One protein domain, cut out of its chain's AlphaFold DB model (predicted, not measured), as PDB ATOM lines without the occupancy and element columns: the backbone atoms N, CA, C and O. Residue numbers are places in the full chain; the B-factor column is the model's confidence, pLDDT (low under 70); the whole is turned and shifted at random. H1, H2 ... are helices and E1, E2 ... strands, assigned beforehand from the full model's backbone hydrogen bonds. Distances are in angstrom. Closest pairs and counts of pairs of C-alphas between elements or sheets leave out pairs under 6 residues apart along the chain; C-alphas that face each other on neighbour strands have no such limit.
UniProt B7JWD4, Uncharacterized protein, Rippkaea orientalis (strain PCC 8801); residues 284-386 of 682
ATOM      1  N   ALA A 284     135.955 155.936 183.178       92.88
ATOM      2  CA  ALA A 284     134.570 155.562 182.948       92.88
ATOM      3  C   ALA A 284     133.583 156.431 183.738       92.88
ATOM      4  O   ALA A 284     133.701 156.627 184.945       92.88
ATOM      5  N   TYR A 285     132.552 156.877 183.029       92.31
ATOM      6  CA  TYR A 285     131.366 157.546 183.544       92.31
ATOM      7  C   TYR A 285     130.175 156.625 183.263       92.31
ATOM      8  O   TYR A 285     129.678 156.528 182.139       92.31
ATOM      9  N   GLU A 286     129.800 155.836 184.266       85.81
ATOM     10  CA  GLU A 286     128.873 154.710 184.114       85.81
ATOM     11  C   GLU A 286     127.405 155.134 184.027       85.81
ATOM     12  O   GLU A 286     126.581 154.338 183.578       85.81
ATOM     13  N   THR A 287     127.072 156.365 184.429       84.62
ATOM     14  CA  THR A 287     125.696 156.871 184.410       84.62
ATOM     15  C   THR A 287     125.523 158.028 183.435       84.62
ATOM     16  O   THR A 287     126.438 158.797 183.151       84.62
ATOM     17  N   ASN A 288     124.302 158.195 182.942       82.06
ATOM     18  CA  ASN A 288     123.950 159.293 182.048       82.06
ATOM     19  C   ASN A 288     123.891 160.664 182.732       82.06
ATOM     20  O   ASN A 288     123.947 161.683 182.052       82.06
ATOM     21  N   THR A 289     123.807 160.689 184.061       83.44
ATOM     22  CA  THR A 289     123.855 161.904 184.879       83.44
ATOM     23  C   THR A 289     125.270 162.333 185.236       83.44
ATOM     24  O   THR A 289     125.450 163.384 185.841       83.44
ATOM     25  N   ASP A 290     126.274 161.530 184.888       87.69
ATOM     26  CA  ASP A 290     127.673 161.810 185.200       87.69
ATOM     27  C   ASP A 290     128.271 162.951 184.362       87.69
ATOM     28  O   ASP A 290     129.312 163.509 184.719       87.69
ATOM     29  N   LEU A 291     127.616 163.286 183.254       91.44
ATOM     30  CA  LEU A 291     127.996 164.350 182.337       91.44
ATOM     31  C   LEU A 291     126.953 165.458 182.388       91.44
ATOM     32  O   LEU A 291     125.759 165.175 182.501       91.44
ATOM     33  N   LYS A 292     127.395 166.710 182.250       91.50
ATOM     34  CA  LYS A 292     126.491 167.829 181.983       91.50
ATOM     35  C   LYS A 292     126.793 168.409 180.612       91.50
ATOM     36  O   LYS A 292     127.941 168.723 180.315       91.50
ATOM     37  N   TRP A 293     125.751 168.548 179.811       92.50
ATOM     38  CA  TRP A 293     125.779 169.046 178.448       92.50
ATOM     39  C   TRP A 293     125.188 170.453 178.408       92.50
ATOM     40  O   TRP A 293     124.130 170.703 178.985       92.50
ATOM     41  N   SER A 294     125.850 171.358 177.700       91.25
ATOM     42  CA  SER A 294     125.403 172.738 177.498       91.25
ATOM     43  C   SER A 294     125.709 173.193 176.069       91.25
ATOM     44  O   SER A 294     126.322 172.468 175.279       91.25
ATOM     45  N   LYS A 295     125.225 174.382 175.710       91.12
ATOM     46  CA  LYS A 295     125.560 175.061 174.458       91.12
ATOM     47  C   LYS A 295     126.201 176.398 174.785       91.12
ATOM     48  O   LYS A 295     125.709 177.101 175.662       91.12
ATOM     49  N   ASP A 296     127.257 176.740 174.062       88.50
ATOM     50  CA  ASP A 296     127.814 178.090 174.080       88.50
ATOM     51  C   ASP A 296     126.886 179.069 173.329       88.50
ATOM     52  O   ASP A 296     126.045 178.663 172.522       88.50
ATOM     53  N   SER A 297     127.096 180.365 173.540       83.38
ATOM     54  CA  SER A 297     126.556 181.504 172.788       83.38
ATOM     55  C   SER A 297     126.609 181.328 171.262       83.38
ATOM     56  O   SER A 297     125.704 181.759 170.552       83.38
ATOM     57  N   ARG A 298     127.632 180.634 170.746       85.19
ATOM     58  CA  ARG A 298     127.811 180.319 169.314       85.19
ATOM     59  C   ARG A 298     127.066 179.058 168.853       85.19
ATOM     60  O   ARG A 298     127.171 178.662 167.697       85.19
ATOM     61  N   GLY A 299     126.350 178.384 169.753       83.50
ATOM     62  CA  GLY A 299     125.650 177.125 169.493       83.50
ATOM     63  C   GLY A 299     126.550 175.882 169.485       83.50
ATOM     64  O   GLY A 299     126.087 174.799 169.121       83.50
ATOM     65  N   HIS A 300     127.822 176.011 169.881       88.31
ATOM     66  CA  HIS A 300     128.738 174.877 170.011       88.31
ATOM     67  C   HIS A 300     128.347 174.020 171.216       88.31
ATOM     68  O   HIS A 300     127.964 174.543 172.260       88.31
ATOM     69  N   LEU A 301     128.429 172.697 171.068       93.56
ATOM     70  CA  LEU A 301     128.071 171.768 172.136       93.56
ATOM     71  C   LEU A 301     129.245 171.608 173.102       93.56
ATOM     72  O   LEU A 301     130.351 171.254 172.685       93.56
ATOM     73  N   LEU A 302     128.975 171.822 174.386       94.06
ATOM     74  CA  LEU A 302     129.937 171.719 175.474       94.06
ATOM     75  C   LEU A 302     129.557 170.568 176.409       94.06
ATOM     76  O   LEU A 302     128.377 170.248 176.595       94.06
ATOM     77  N   VAL A 303     130.565 169.939 177.008       94.75
ATOM     78  CA  VAL A 303     130.394 168.899 178.022       94.75
ATOM     79  C   VAL A 303     131.301 169.158 179.219       94.75
ATOM     80  O   VAL A 303     132.462 169.533 179.071       94.75
ATOM     81  N   THR A 304     130.770 168.930 180.417       93.62
ATOM     82  CA  THR A 304     131.522 168.937 181.675       93.62
ATOM     83  C   THR A 304     131.360 167.598 182.388       93.62
ATOM     84  O   THR A 304     130.340 166.911 182.259       93.62
ATOM     85  N   PHE A 305     132.387 167.219 183.145       92.88
ATOM     86  CA  PHE A 305     132.491 165.903 183.766       92.88
ATOM     87  C   PHE A 305     132.347 166.007 185.283       92.88
ATOM     88  O   PHE A 305     133.172 166.640 185.950       92.88
ATOM     89  N   ASN A 306     131.332 165.355 185.856       88.06
ATOM     90  CA  ASN A 306     131.130 165.384 187.303       88.06
ATOM     91  C   ASN A 306     132.347 164.805 188.043       88.06
ATOM     92  O   ASN A 306     132.898 163.768 187.667       88.06
ATOM     93  N   GLY A 307     132.747 165.484 189.119       84.88
ATOM     94  CA  GLY A 307     133.950 165.187 189.898       84.88
ATOM     95  C   GLY A 307     135.214 165.870 189.374       84.88
ATOM     96  O   GLY A 307     136.092 166.169 190.166       84.88
ATOM     97  N   LEU A 308     135.297 166.184 188.079       89.25
ATOM     98  CA  LEU A 308     136.471 166.836 187.485       89.25
ATOM     99  C   LEU A 308     136.349 168.371 187.476       89.25
ATOM    100  O   LEU A 308     137.356 169.069 187.553       89.25
ATOM    101  N   VAL A 309     135.117 168.898 187.465       88.00
ATOM    102  CA  VAL A 309     134.837 170.347 187.500       88.00
ATOM    103  C   VAL A 309     135.493 171.040 188.698       88.00
ATOM    104  O   VAL A 309     136.110 172.085 188.529       88.00
ATOM    105  N   GLU A 310     135.365 170.482 189.903       86.88
ATOM    106  CA  GLU A 310     135.911 171.098 191.122       86.88
ATOM    107  C   GLU A 310     137.439 171.146 191.101       86.88
ATOM    108  O   GLU A 310     138.021 172.178 191.423       86.88
ATOM    109  N   SER A 311     138.086 170.059 190.676       87.12
ATOM    110  CA  SER A 311     139.545 169.989 190.568       87.12
ATOM    111  C   SER A 311     140.095 170.993 189.559       87.12
ATOM    112  O   SER A 311     141.074 171.670 189.857       87.12
ATOM    113  N   LEU A 312     139.442 171.148 188.402       89.44
ATOM    114  CA  LEU A 312     139.855 172.145 187.412       89.44
ATOM    115  C   LEU A 312     139.622 173.577 187.901       89.44
ATOM    116  O   LEU A 312     140.511 174.412 187.764       89.44
ATOM    117  N   LYS A 313     138.479 173.854 188.542       89.94
ATOM    118  CA  LYS A 313     138.194 175.182 189.106       89.94
ATOM    119  C   LYS A 313     139.195 175.587 190.188       89.94
ATOM    120  O   LYS A 313     139.617 176.734 190.197       89.94
ATOM    121  N   LYS A 314     139.615 174.658 191.057       88.50
ATOM    122  CA  LYS A 314     140.658 174.912 192.071       88.50
ATOM    123  C   LYS A 314     141.999 175.334 191.461       88.50
ATOM    124  O   LYS A 314     142.761 176.031 192.116       88.50
ATOM    125  N   LEU A 315     142.271 174.918 190.226       88.56
ATOM    126  CA  LEU A 315     143.491 175.242 189.486       88.56
ATOM    127  C   LEU A 315     143.298 176.406 188.502       88.56
ATOM    128  O   LEU A 315     144.170 176.645 187.675       88.56
ATOM    129  N   ASN A 316     142.163 177.116 188.563       90.31
ATOM    130  CA  ASN A 316     141.782 178.162 187.607       90.31
ATOM    131  C   ASN A 316     141.786 177.689 186.135       90.31
ATOM    132  O   ASN A 316     142.022 178.474 185.220       90.31
ATOM    133  N   LEU A 317     141.499 176.404 185.899       91.38
ATOM    134  CA  LEU A 317     141.418 175.801 184.568       91.38
ATOM    135  C   LEU A 317     139.969 175.714 184.079       91.38
ATOM    136  O   LEU A 317     139.034 175.550 184.867       91.38
ATOM    137  N   ASN A 318     139.779 175.766 182.756       89.56
ATOM    138  CA  ASN A 318     138.452 175.674 182.149       89.56
ATOM    139  C   ASN A 318     137.893 174.239 182.269       89.56
ATOM    140  O   ASN A 318     138.527 173.317 181.742       89.56
ATOM    141  N   PRO A 319     136.727 174.034 182.920       91.06
ATOM    142  CA  PRO A 319     136.107 172.720 183.061       91.06
ATOM    143  C   PRO A 319     135.283 172.261 181.852       91.06
ATOM    144  O   PRO A 319     134.813 171.119 181.846       91.06
ATOM    145  N   GLU A 320     135.067 173.133 180.869       93.06
ATOM    146  CA  GLU A 320     134.221 172.876 179.708       93.06
ATOM    147  C   GLU A 320     135.031 172.338 178.529       93.06
ATOM    148  O   GLU A 320     136.070 172.881 178.152       93.06
ATOM    149  N   PHE A 321     134.525 171.264 177.924       94.94
ATOM    150  CA  PHE A 321     135.118 170.630 176.754       94.94
ATOM    151  C   PHE A 321     134.188 170.790 175.553       94.94
ATOM    152  O   PHE A 321     133.021 170.400 175.601       94.94
ATOM    153  N   GLU A 322     134.710 171.323 174.455       95.12
ATOM    154  CA  GLU A 322     133.993 171.455 173.190       95.12
ATOM    155  C   GLU A 322     133.941 170.109 172.456       95.12
ATOM    156  O   GLU A 322     134.955 169.426 172.276       95.12
ATOM    157  N   ILE A 323     132.747 169.733 171.991       94.81
ATOM    158  CA  ILE A 323     132.534 168.515 171.210       94.81
ATOM    159  C   ILE A 323     132.805 168.786 169.735       94.81
ATOM    160  O   ILE A 323     132.067 169.514 169.071       94.81
ATOM    161  N   ARG A 324     133.774 168.067 169.169       92.50
ATOM    162  CA  ARG A 324     134.008 168.016 167.724       92.50
ATOM    163  C   ARG A 324     133.646 166.636 167.198       92.50
ATOM    164  O   ARG A 324     134.335 165.644 167.445       92.50
ATOM    165  N   CYS A 325     132.520 166.562 166.495       90.12
ATOM    166  CA  CYS A 325     131.971 165.311 165.984       90.12
ATOM    167  C   CYS A 325     131.568 165.416 164.512       90.12
ATOM    168  O   CYS A 325     131.293 166.499 163.995       90.12
ATOM    169  N   ASP A 326     131.484 164.265 163.844       87.06
ATOM    170  CA  ASP A 326     130.982 164.196 162.478       87.06
ATOM    171  C   ASP A 326     129.508 164.605 162.397       87.06
ATOM    172  O   ASP A 326     128.700 164.299 163.281       87.06
ATOM    173  N   ARG A 327     129.101 165.150 161.243       85.19
ATOM    174  CA  ARG A 327     127.703 165.525 160.947       85.19
ATOM    175  C   ARG A 327     126.696 164.390 161.196       85.19
ATOM    176  O   ARG A 327     125.529 164.645 161.468       85.19
ATOM    177  N   ARG A 328     127.130 163.127 161.110       85.88
ATOM    178  CA  ARG A 328     126.287 161.942 161.370       85.88
ATOM    179  C   ARG A 328     126.059 161.672 162.861       85.88
ATOM    180  O   ARG A 328     125.081 161.009 163.203       85.88
ATOM    181  N   HIS A 329     126.964 162.121 163.729       88.94
ATOM    182  CA  HIS A 329     126.879 161.946 165.180       88.94
ATOM    183  C   HIS A 329     126.251 163.158 165.874       88.94
ATOM    184  O   HIS A 329     125.636 162.982 166.921       88.94
ATOM    185  N   LEU A 330     126.310 164.340 165.252       89.69
ATOM    186  CA  LEU A 330     125.739 165.583 165.776       89.69
ATOM    187  C   LEU A 330     124.299 165.453 166.323       89.69
ATOM    188  O   LEU A 330     124.074 165.910 167.445       89.69
ATOM    189  N   PRO A 331     123.340 164.781 165.644       90.69
ATOM    190  CA  PRO A 331     121.980 164.647 166.173       90.69
ATOM    191  C   PRO A 331     121.905 163.923 167.525       90.69
ATOM    192  O   PRO A 331     121.014 164.198 168.322       90.69
ATOM    193  N   TRP A 332     122.835 163.002 167.801       91.38
ATOM    194  CA  TRP A 332     122.884 162.292 169.081       91.38
ATOM    195  C   TRP A 332     123.343 163.212 170.211       91.38
ATOM    196  O   TRP A 332     122.708 163.245 171.257       91.38
ATOM    197  N   PHE A 333     124.390 164.009 169.989       92.31
ATOM    198  CA  PHE A 333     124.880 164.944 171.004       92.31
ATOM    199  C   PHE A 333     123.884 166.080 171.273       92.31
ATOM    200  O   PHE A 333     123.640 166.423 172.424       92.31
ATOM    201  N   GLN A 334     123.220 166.594 170.231       90.62
ATOM    202  CA  GLN A 334     122.118 167.552 170.394       90.62
ATOM    203  C   GLN A 334     120.974 166.972 171.234       90.62
ATOM    204  O   GLN A 334     120.364 167.683 172.034       90.62
ATOM    205  N   ARG A 335     120.693 165.673 171.072       88.94
ATOM    206  CA  ARG A 335     119.693 164.980 171.879       88.94
ATOM    207  C   ARG A 335     120.094 164.903 173.352       88.94
ATOM    208  O   ARG A 335     119.217 165.058 174.190       88.94
ATOM    209  N   PHE A 336     121.377 164.730 173.671       91.88
ATOM    210  CA  PHE A 336     121.839 164.718 175.063       91.88
ATOM    211  C   PHE A 336     121.596 166.057 175.766       91.88
ATOM    212  O   PHE A 336     121.081 166.058 176.881       91.88
ATOM    213  N   CYS A 337     121.876 167.184 175.097       89.31
ATOM    214  CA  CYS A 337     121.526 168.510 175.619       89.31
ATOM    215  C   CYS A 337     120.021 168.617 175.878       89.31
ATOM    216  O   CYS A 337     119.615 169.009 176.964       89.31
ATOM    217  N   LYS A 338     119.194 168.199 174.912       87.06
ATOM    218  CA  LYS A 338     117.735 168.269 175.037       87.06
ATOM    219  C   LYS A 338     117.199 167.405 176.181       87.06
ATOM    220  O   LYS A 338     116.341 167.859 176.926       87.06
ATOM    221  N   ASP A 339     117.691 166.174 176.325       86.69
ATOM    222  CA  ASP A 339     117.300 165.276 177.421       86.69
ATOM    223  C   ASP A 339     117.609 165.923 178.785       86.69
ATOM    224  O   ASP A 339     116.804 165.850 179.714       86.69
ATOM    225  N   GLN A 340     118.742 166.618 178.893       84.94
ATOM    226  CA  GLN A 340     119.122 167.319 180.113       84.94
ATOM    227  C   GLN A 340     118.325 168.609 180.354       84.94
ATOM    228  O   GLN A 340     117.919 168.843 181.489       84.94
ATOM    229  N   GLU A 341     118.059 169.406 179.314       84.69
ATOM    230  CA  GLU A 341     117.169 170.579 179.370       84.69
ATOM    231  C   GLU A 341     115.764 170.170 179.850       84.69
ATOM    232  O   GLU A 341     115.192 170.809 180.727       84.69
ATOM    233  N   ILE A 342     115.233 169.053 179.337       79.62
ATOM    234  CA  ILE A 342     113.932 168.504 179.745       79.62
ATOM    235  C   ILE A 342     113.917 168.180 181.239       79.62
ATOM    236  O   ILE A 342     112.972 168.544 181.929       79.62
ATOM    237  N   LYS A 343     114.962 167.518 181.745       81.69
ATOM    238  CA  LYS A 343     115.054 167.191 183.172       81.69
ATOM    239  C   LYS A 343     115.248 168.426 184.047       81.69
ATOM    240  O   LYS A 343     114.697 168.461 185.133       81.69
ATOM    241  N   ALA A 344     116.002 169.424 183.586       79.69
ATOM    242  CA  ALA A 344     116.187 170.669 184.328       79.69
ATOM    243  C   ALA A 344     114.886 171.484 184.429       79.69
ATOM    244  O   ALA A 344     114.639 172.114 185.450       79.69
ATOM    245  N   ASN A 345     114.056 171.455 183.381       75.56
ATOM    246  CA  ASN A 345     112.787 172.183 183.342       75.56
ATOM    247  C   ASN A 345     111.632 171.416 183.999       75.56
ATOM    248  O   ASN A 345     110.646 172.028 184.402       75.56
ATOM    249  N   ASN A 346     111.714 170.086 184.058       68.06
ATOM    250  CA  ASN A 346     110.677 169.245 184.634       68.06
ATOM    251  C   ASN A 346     111.289 168.000 185.301       68.06
ATOM    252  O   ASN A 346     111.629 167.011 184.639       68.06
ATOM    253  N   ASP A 347     111.357 168.036 186.634       66.19
ATOM    254  CA  ASP A 347     111.870 166.952 187.482       66.19
ATOM    255  C   ASP A 347     111.038 165.656 187.407       66.19
ATOM    256  O   ASP A 347     111.463 164.610 187.907       66.19
ATOM    257  N   GLN A 348     109.879 165.679 186.739       67.06
ATOM    258  CA  GLN A 348     109.035 164.502 186.522       67.06
ATOM    259  C   GLN A 348     109.578 163.554 185.438       67.06
ATOM    260  O   GLN A 348     109.033 162.473 185.230       67.06
ATOM    261  N   HIS A 349     110.658 163.906 184.734       71.00
ATOM    262  CA  HIS A 349     111.235 163.031 183.712       71.00
ATOM    263  C   HIS A 349     112.272 162.057 184.270       71.00
ATOM    264  O   HIS A 349     113.310 162.432 184.823       71.00
ATOM    265  N   SER A 350     112.035 160.763 184.043       79.44
ATOM    266  CA  SER A 350     112.986 159.723 184.434       79.44
ATOM    267  C   SER A 350     114.211 159.720 183.516       79.44
ATOM    268  O   SER A 350     114.103 159.495 182.306       79.44
ATOM    269  N   SER A 351     115.412 159.856 184.094       81.75
ATOM    270  CA  SER A 351     116.665 159.712 183.340       81.75
ATOM    271  C   SER A 351     116.847 158.303 182.762       81.75
ATOM    272  O   SER A 351     117.670 158.110 181.871       81.75
ATOM    273  N   ALA A 352     116.055 157.308 183.182       81.25
ATOM    274  CA  ALA A 352     116.043 155.981 182.564       81.25
ATOM    275  C   ALA A 352     115.658 156.015 181.069       81.25
ATOM    276  O   ALA A 352     116.037 155.110 180.317       81.25
ATOM    277  N   LEU A 353     114.967 157.065 180.614       84.81
ATOM    278  CA  LEU A 353     114.568 157.260 179.216       84.81
ATOM    279  C   LEU A 353     115.541 158.133 178.408       84.81
ATOM    280  O   LEU A 353     115.270 158.430 177.248       84.81
ATOM    281  N   PHE A 354     116.686 158.521 178.977       87.75
ATOM    282  CA  PHE A 354     117.708 159.265 178.238       87.75
ATOM    283  C   PHE A 354     118.464 158.375 177.266       87.75
ATOM    284  O   PHE A 354     118.821 157.239 177.580       87.75
ATOM    285  N   VAL A 355     118.787 158.928 176.101       89.44
ATOM    286  CA  VAL A 355     119.450 158.173 175.034       89.44
ATOM    287  C   VAL A 355     120.879 157.770 175.413       89.44
ATOM    288  O   VAL A 355     121.334 156.680 175.057       89.44
ATOM    289  N   LEU A 356     121.587 158.630 176.147       92.06
ATOM    290  CA  LEU A 356     122.906 158.335 176.701       92.06
ATOM    291  C   LEU A 356     122.790 157.314 177.841       92.06
ATOM    292  O   LEU A 356     121.922 157.442 178.705       92.06
ATOM    293  N   ARG A 357     123.687 156.324 177.864       91.12
ATOM    294  CA  ARG A 357     123.789 155.334 178.950       91.12
ATOM    295  C   ARG A 357     125.051 155.502 179.774       91.12
ATOM    296  O   ARG A 357     124.973 155.572 180.993       91.12
ATOM    297  N   SER A 358     126.189 155.588 179.102       92.62
ATOM    298  CA  SER A 358     127.496 155.731 179.737       92.62
ATOM    299  C   SER A 358     128.471 156.414 178.790       92.62
ATOM    300  O   SER A 358     128.238 156.484 177.576       92.62
ATOM    301  N   ALA A 359     129.575 156.907 179.338       94.62
ATOM    302  CA  ALA A 359     130.652 157.503 178.576       94.62
ATOM    303  C   ALA A 359     132.031 157.125 179.129       94.62
ATOM    304  O   ALA A 359     132.165 156.686 180.269       94.62
ATOM    305  N   ARG A 360     133.069 157.283 178.311       95.12
ATOM    306  CA  ARG A 360     134.466 157.077 178.693       95.12
ATOM    307  C   ARG A 360     135.343 158.163 178.091       95.12
ATOM    308  O   ARG A 360     135.230 158.438 176.897       95.12
ATOM    309  N   LEU A 361     136.223 158.728 178.908       95.75
ATOM    310  CA  LEU A 361     137.332 159.560 178.447       95.75
ATOM    311  C   LEU A 361     138.484 158.654 178.022       95.75
ATOM    312  O   LEU A 361     138.918 157.799 178.796       95.75
ATOM    313  N   ILE A 362     138.939 158.810 176.782       95.25
ATOM    314  CA  ILE A 362     139.951 157.955 176.158       95.25
ATOM    315  C   ILE A 362     140.941 158.837 175.399       95.25
ATOM    316  O   ILE A 362     140.531 159.730 174.663       95.25
ATOM    317  N   TRP A 363     142.234 158.544 175.512       95.12
ATOM    318  CA  TRP A 363     143.254 159.110 174.630       95.12
ATOM    319  C   TRP A 363     143.488 158.198 173.426       95.12
ATOM    320  O   TRP A 363     143.484 156.975 173.556       95.12
ATOM    321  N   ARG A 364     143.680 158.788 172.243       92.00
ATOM    322  CA  ARG A 364     144.043 158.070 171.017       92.00
ATOM    323  C   ARG A 364     145.486 158.324 170.630       92.00
ATOM    324  O   ARG A 364     145.957 159.458 170.696       92.00
ATOM    325  N   GLU A 365     146.144 157.263 170.172       90.44
ATOM    326  CA  GLU A 365     147.488 157.331 169.610       90.44
ATOM    327  C   GLU A 365     147.518 158.294 168.417       90.44
ATOM    328  O   GLU A 365     146.715 158.179 167.490       90.44
ATOM    329  N   GLY A 366     148.429 159.263 168.478       86.25
ATOM    330  CA  GLY A 366     148.764 160.154 167.375       86.25
ATOM    331  C   GLY A 366     150.200 159.893 166.936       86.25
ATOM    332  O   GLY A 366     150.910 159.100 167.554       86.25
ATOM    333  N   GLN A 367     150.624 160.552 165.863       82.69
ATOM    334  CA  GLN A 367     151.990 160.467 165.351       82.69
ATOM    335  C   GLN A 367     152.666 161.827 165.527       82.69
ATOM    336  O   GLN A 367     152.103 162.843 165.127       82.69
ATOM    337  N   GLY A 368     153.852 161.851 166.136       80.19
ATOM    338  CA  GLY A 368     154.610 163.078 166.375       80.19
ATOM    339  C   GLY A 368     155.774 162.867 167.343       80.19
ATOM    340  O   GLY A 368     155.939 161.774 167.880       80.19
ATOM    341  N   LYS A 369     156.574 163.920 167.546       78.56
ATOM    342  CA  LYS A 369     157.696 163.966 168.507       78.56
ATOM    343  C   LYS A 369     157.499 165.020 169.614       78.56
ATOM    344  O   LYS A 369     158.449 165.369 170.299       78.56
ATOM    345  N   GLU A 370     156.297 165.580 169.729       87.06
ATOM    346  CA  GLU A 370     155.956 166.568 170.762       87.06
ATOM    347  C   GLU A 370     155.650 165.911 172.121       87.06
ATOM    348  O   GLU A 370     155.771 164.699 172.286       87.06
ATOM    349  N   ASP A 371     155.210 166.707 173.099       85.06
ATOM    350  CA  ASP A 371     154.723 166.184 174.376       85.06
ATOM    351  C   ASP A 371     153.570 165.180 174.160       85.06
ATOM    352  O   ASP A 371     152.686 165.435 173.327       85.06
ATOM    353  N   PRO A 372     153.488 164.082 174.939       86.62
ATOM    354  CA  PRO A 372     152.472 163.045 174.747       86.62
ATOM    355  C   PRO A 372     151.032 163.580 174.710       86.62
ATOM    356  O   PRO A 372     150.231 163.150 173.883       86.62
ATOM    357  N   TRP A 373     150.705 164.580 175.532       88.31
ATOM    358  CA  TRP A 373     149.369 165.190 175.582       88.31
ATOM    359  C   TRP A 373     149.011 166.044 174.349       88.31
ATOM    360  O   TRP A 373     147.832 166.333 174.143       88.31
ATOM    361  N   LYS A 374     150.000 166.450 173.537       87.88
ATOM    362  CA  LYS A 374     149.799 167.132 172.244       87.88
ATOM    363  C   LYS A 374     149.701 166.140 171.090       87.88
ATOM    364  O   LYS A 374     148.869 166.316 170.200       87.88
ATOM    365  N   ILE A 375     150.534 165.093 171.117       89.25
ATOM    366  CA  ILE A 375     150.512 164.014 170.121       89.25
ATOM    367  C   ILE A 375     149.180 163.271 170.201       89.25
ATOM    368  O   ILE A 375     148.492 163.066 169.197       89.25
ATOM    369  N   HIS A 376     148.833 162.831 171.407       92.00
ATOM    370  CA  HIS A 376     147.641 162.050 171.653       92.00
ATOM    371  C   HIS A 376     146.420 162.953 171.692       92.00
ATOM    372  O   HIS A 376     146.459 164.082 172.166       92.00
ATOM    373  N   GLN A 377     145.302 162.455 171.175       92.25
ATOM    374  CA  GLN A 377     144.071 163.235 171.103       92.25
ATOM    375  C   GLN A 377     143.048 162.704 172.096       92.25
ATOM    376  O   GLN A 377     142.816 161.496 172.166       92.25
ATOM    377  N   LEU A 378     142.404 163.610 172.830       95.88
ATOM    378  CA  LEU A 378     141.346 163.269 173.771       95.88
ATOM    379  C   LEU A 378     140.022 163.023 173.036       95.88
ATOM    380  O   LEU A 378     139.544 163.853 172.260       95.88
ATOM    381  N   TYR A 379     139.411 161.879 173.317       96.00
ATOM    382  CA  TYR A 379     138.130 161.450 172.773       96.00
ATOM    383  C   TYR A 379     137.142 161.118 173.887       96.00
ATOM    384  O   TYR A 379     137.495 160.587 174.942       96.00
ATOM    385  N   LEU A 380     135.870 161.378 173.599       96.12
ATOM    386  CA  LEU A 380     134.741 160.911 174.383       96.12
ATOM    387  C   LEU A 380     134.059 159.772 173.634       96.12
ATOM    388  O   LEU A 380     133.572 159.948 172.516       96.12
ATOM    389  N   GLN A 381     134.006 158.605 174.267       95.75
ATOM    390  CA  GLN A 381     133.264 157.456 173.770       95.75
ATOM    391  C   GLN A 381     131.963 157.317 174.554       95.75
ATOM    392  O   GLN A 381     131.991 157.082 175.755       95.75
ATOM    393  N   CYS A 382     130.820 157.428 173.883       94.81
ATOM    394  CA  CYS A 382     129.492 157.320 174.481       94.81
ATOM    395  C   CYS A 382     128.798 156.027 174.048       94.81
ATOM    396  O   CYS A 382     128.824 155.664 172.873       94.81
ATOM    397  N   SER A 383     128.103 155.371 174.974       93.94
ATOM    398  CA  SER A 383     127.177 154.279 174.669       93.94
ATOM    399  C   SER A 383     125.748 154.815 174.653       93.94
ATOM    400  O   SER A 383     125.296 155.396 175.641       93.94
ATOM    401  N   VAL A 384     125.040 154.619 173.540       92.75
ATOM    402  CA  VAL A 384     123.664 155.095 173.343       92.75
ATOM    403  C   VAL A 384     122.685 153.962 173.096       92.75
ATOM    404  O   VAL A 384     122.992 153.006 172.384       92.75
ATOM    405  N   GLU A 385     121.477 154.097 173.635       90.00
ATOM    406  CA  GLU A 385     120.373 153.176 173.383       90.00
ATOM    407  C   GLU A 385     119.560 153.630 172.170       90.00
ATOM    408  O   GLU A 385     118.830 154.616 172.195       90.00
ATOM    409  N   THR A 386     119.679 152.886 171.076       87.38
ATOM    410  CA  THR A 386     119.067 153.246 169.791       87.38
ATOM    411  C   THR A 386     117.547 153.094 169.769       87.38
ATOM    412  O   THR A 386     116.899 153.736 168.945       87.38
TER     413      THR A 386
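What this domain is: This is residues 284 to 386 of the 682 residues of an uncharacterized protein of Rippkaea orientalis (strain PCC 8801) (UniProt B7JWD4). A small sheet, E1 E2 E3, has the long helix H2 across one face, and a long two-stranded ribbon, E4 and E5, passes alongside without joining that sheet. H3 lies in the turn at one end of the ribbon, and H1 lies off the small sheet, between E2 and E3 in the chain. The printed part has 103 residues, running E1 E2 H1 E3 H2 E4 H3 E5; both sheets are antiparallel and the class is mixed, helices and strands. It is only just compact, close to loose, with a radius of gyration of the C-alphas of 15.0 A and spans of 51 by 34 by 29 A.

Where its parts are: E1, residues 291 to 295, begins at C-alpha 291 (127.996, 164.350, 182.337). E2 is residues 301 to 305, H1 308 to 314 and E3 321 to 324. H2, residues 330 to 345, is 22.8 A long. E4, residues 356 to 364, is 21.9 A long; H3 is residues 372 to 375. E5, residues 377 to 385, is 25.8 A long and ends at (120.373, 153.176, 173.383).

How they stand to each other: E1 and E2 form a hairpin, with N 292 and O 304 3.0 A apart. E2 pairs with E3 through N 303 and O 321, 2.9 A. H2 is on this sheet, making two layers, a helix on one face of a sheet; its height is 8.3 A, and it runs across the strands at 79 degrees to E1 on the local plane. The closest C-alphas of E1 and H2, Trp 293 and Cys 337, are 5.1 A apart. E4 and E5 pair through N 360 and O 381, 2.8 A. E1 and E4 are only just apart, closest 8.3 A. Residues 284 to 285 pair antiparallel with 359 to 360 of E4. H1 and H2 have every O i to N i+4 pair within hydrogen-bond range; H3 is too short for one.

The domain as a whole: The farthest C-alphas, Gln 348 and Lys 369, are 51.9 A apart. The printed part has no cut and no long link. Residues 346 to 348 have pLDDT under 70.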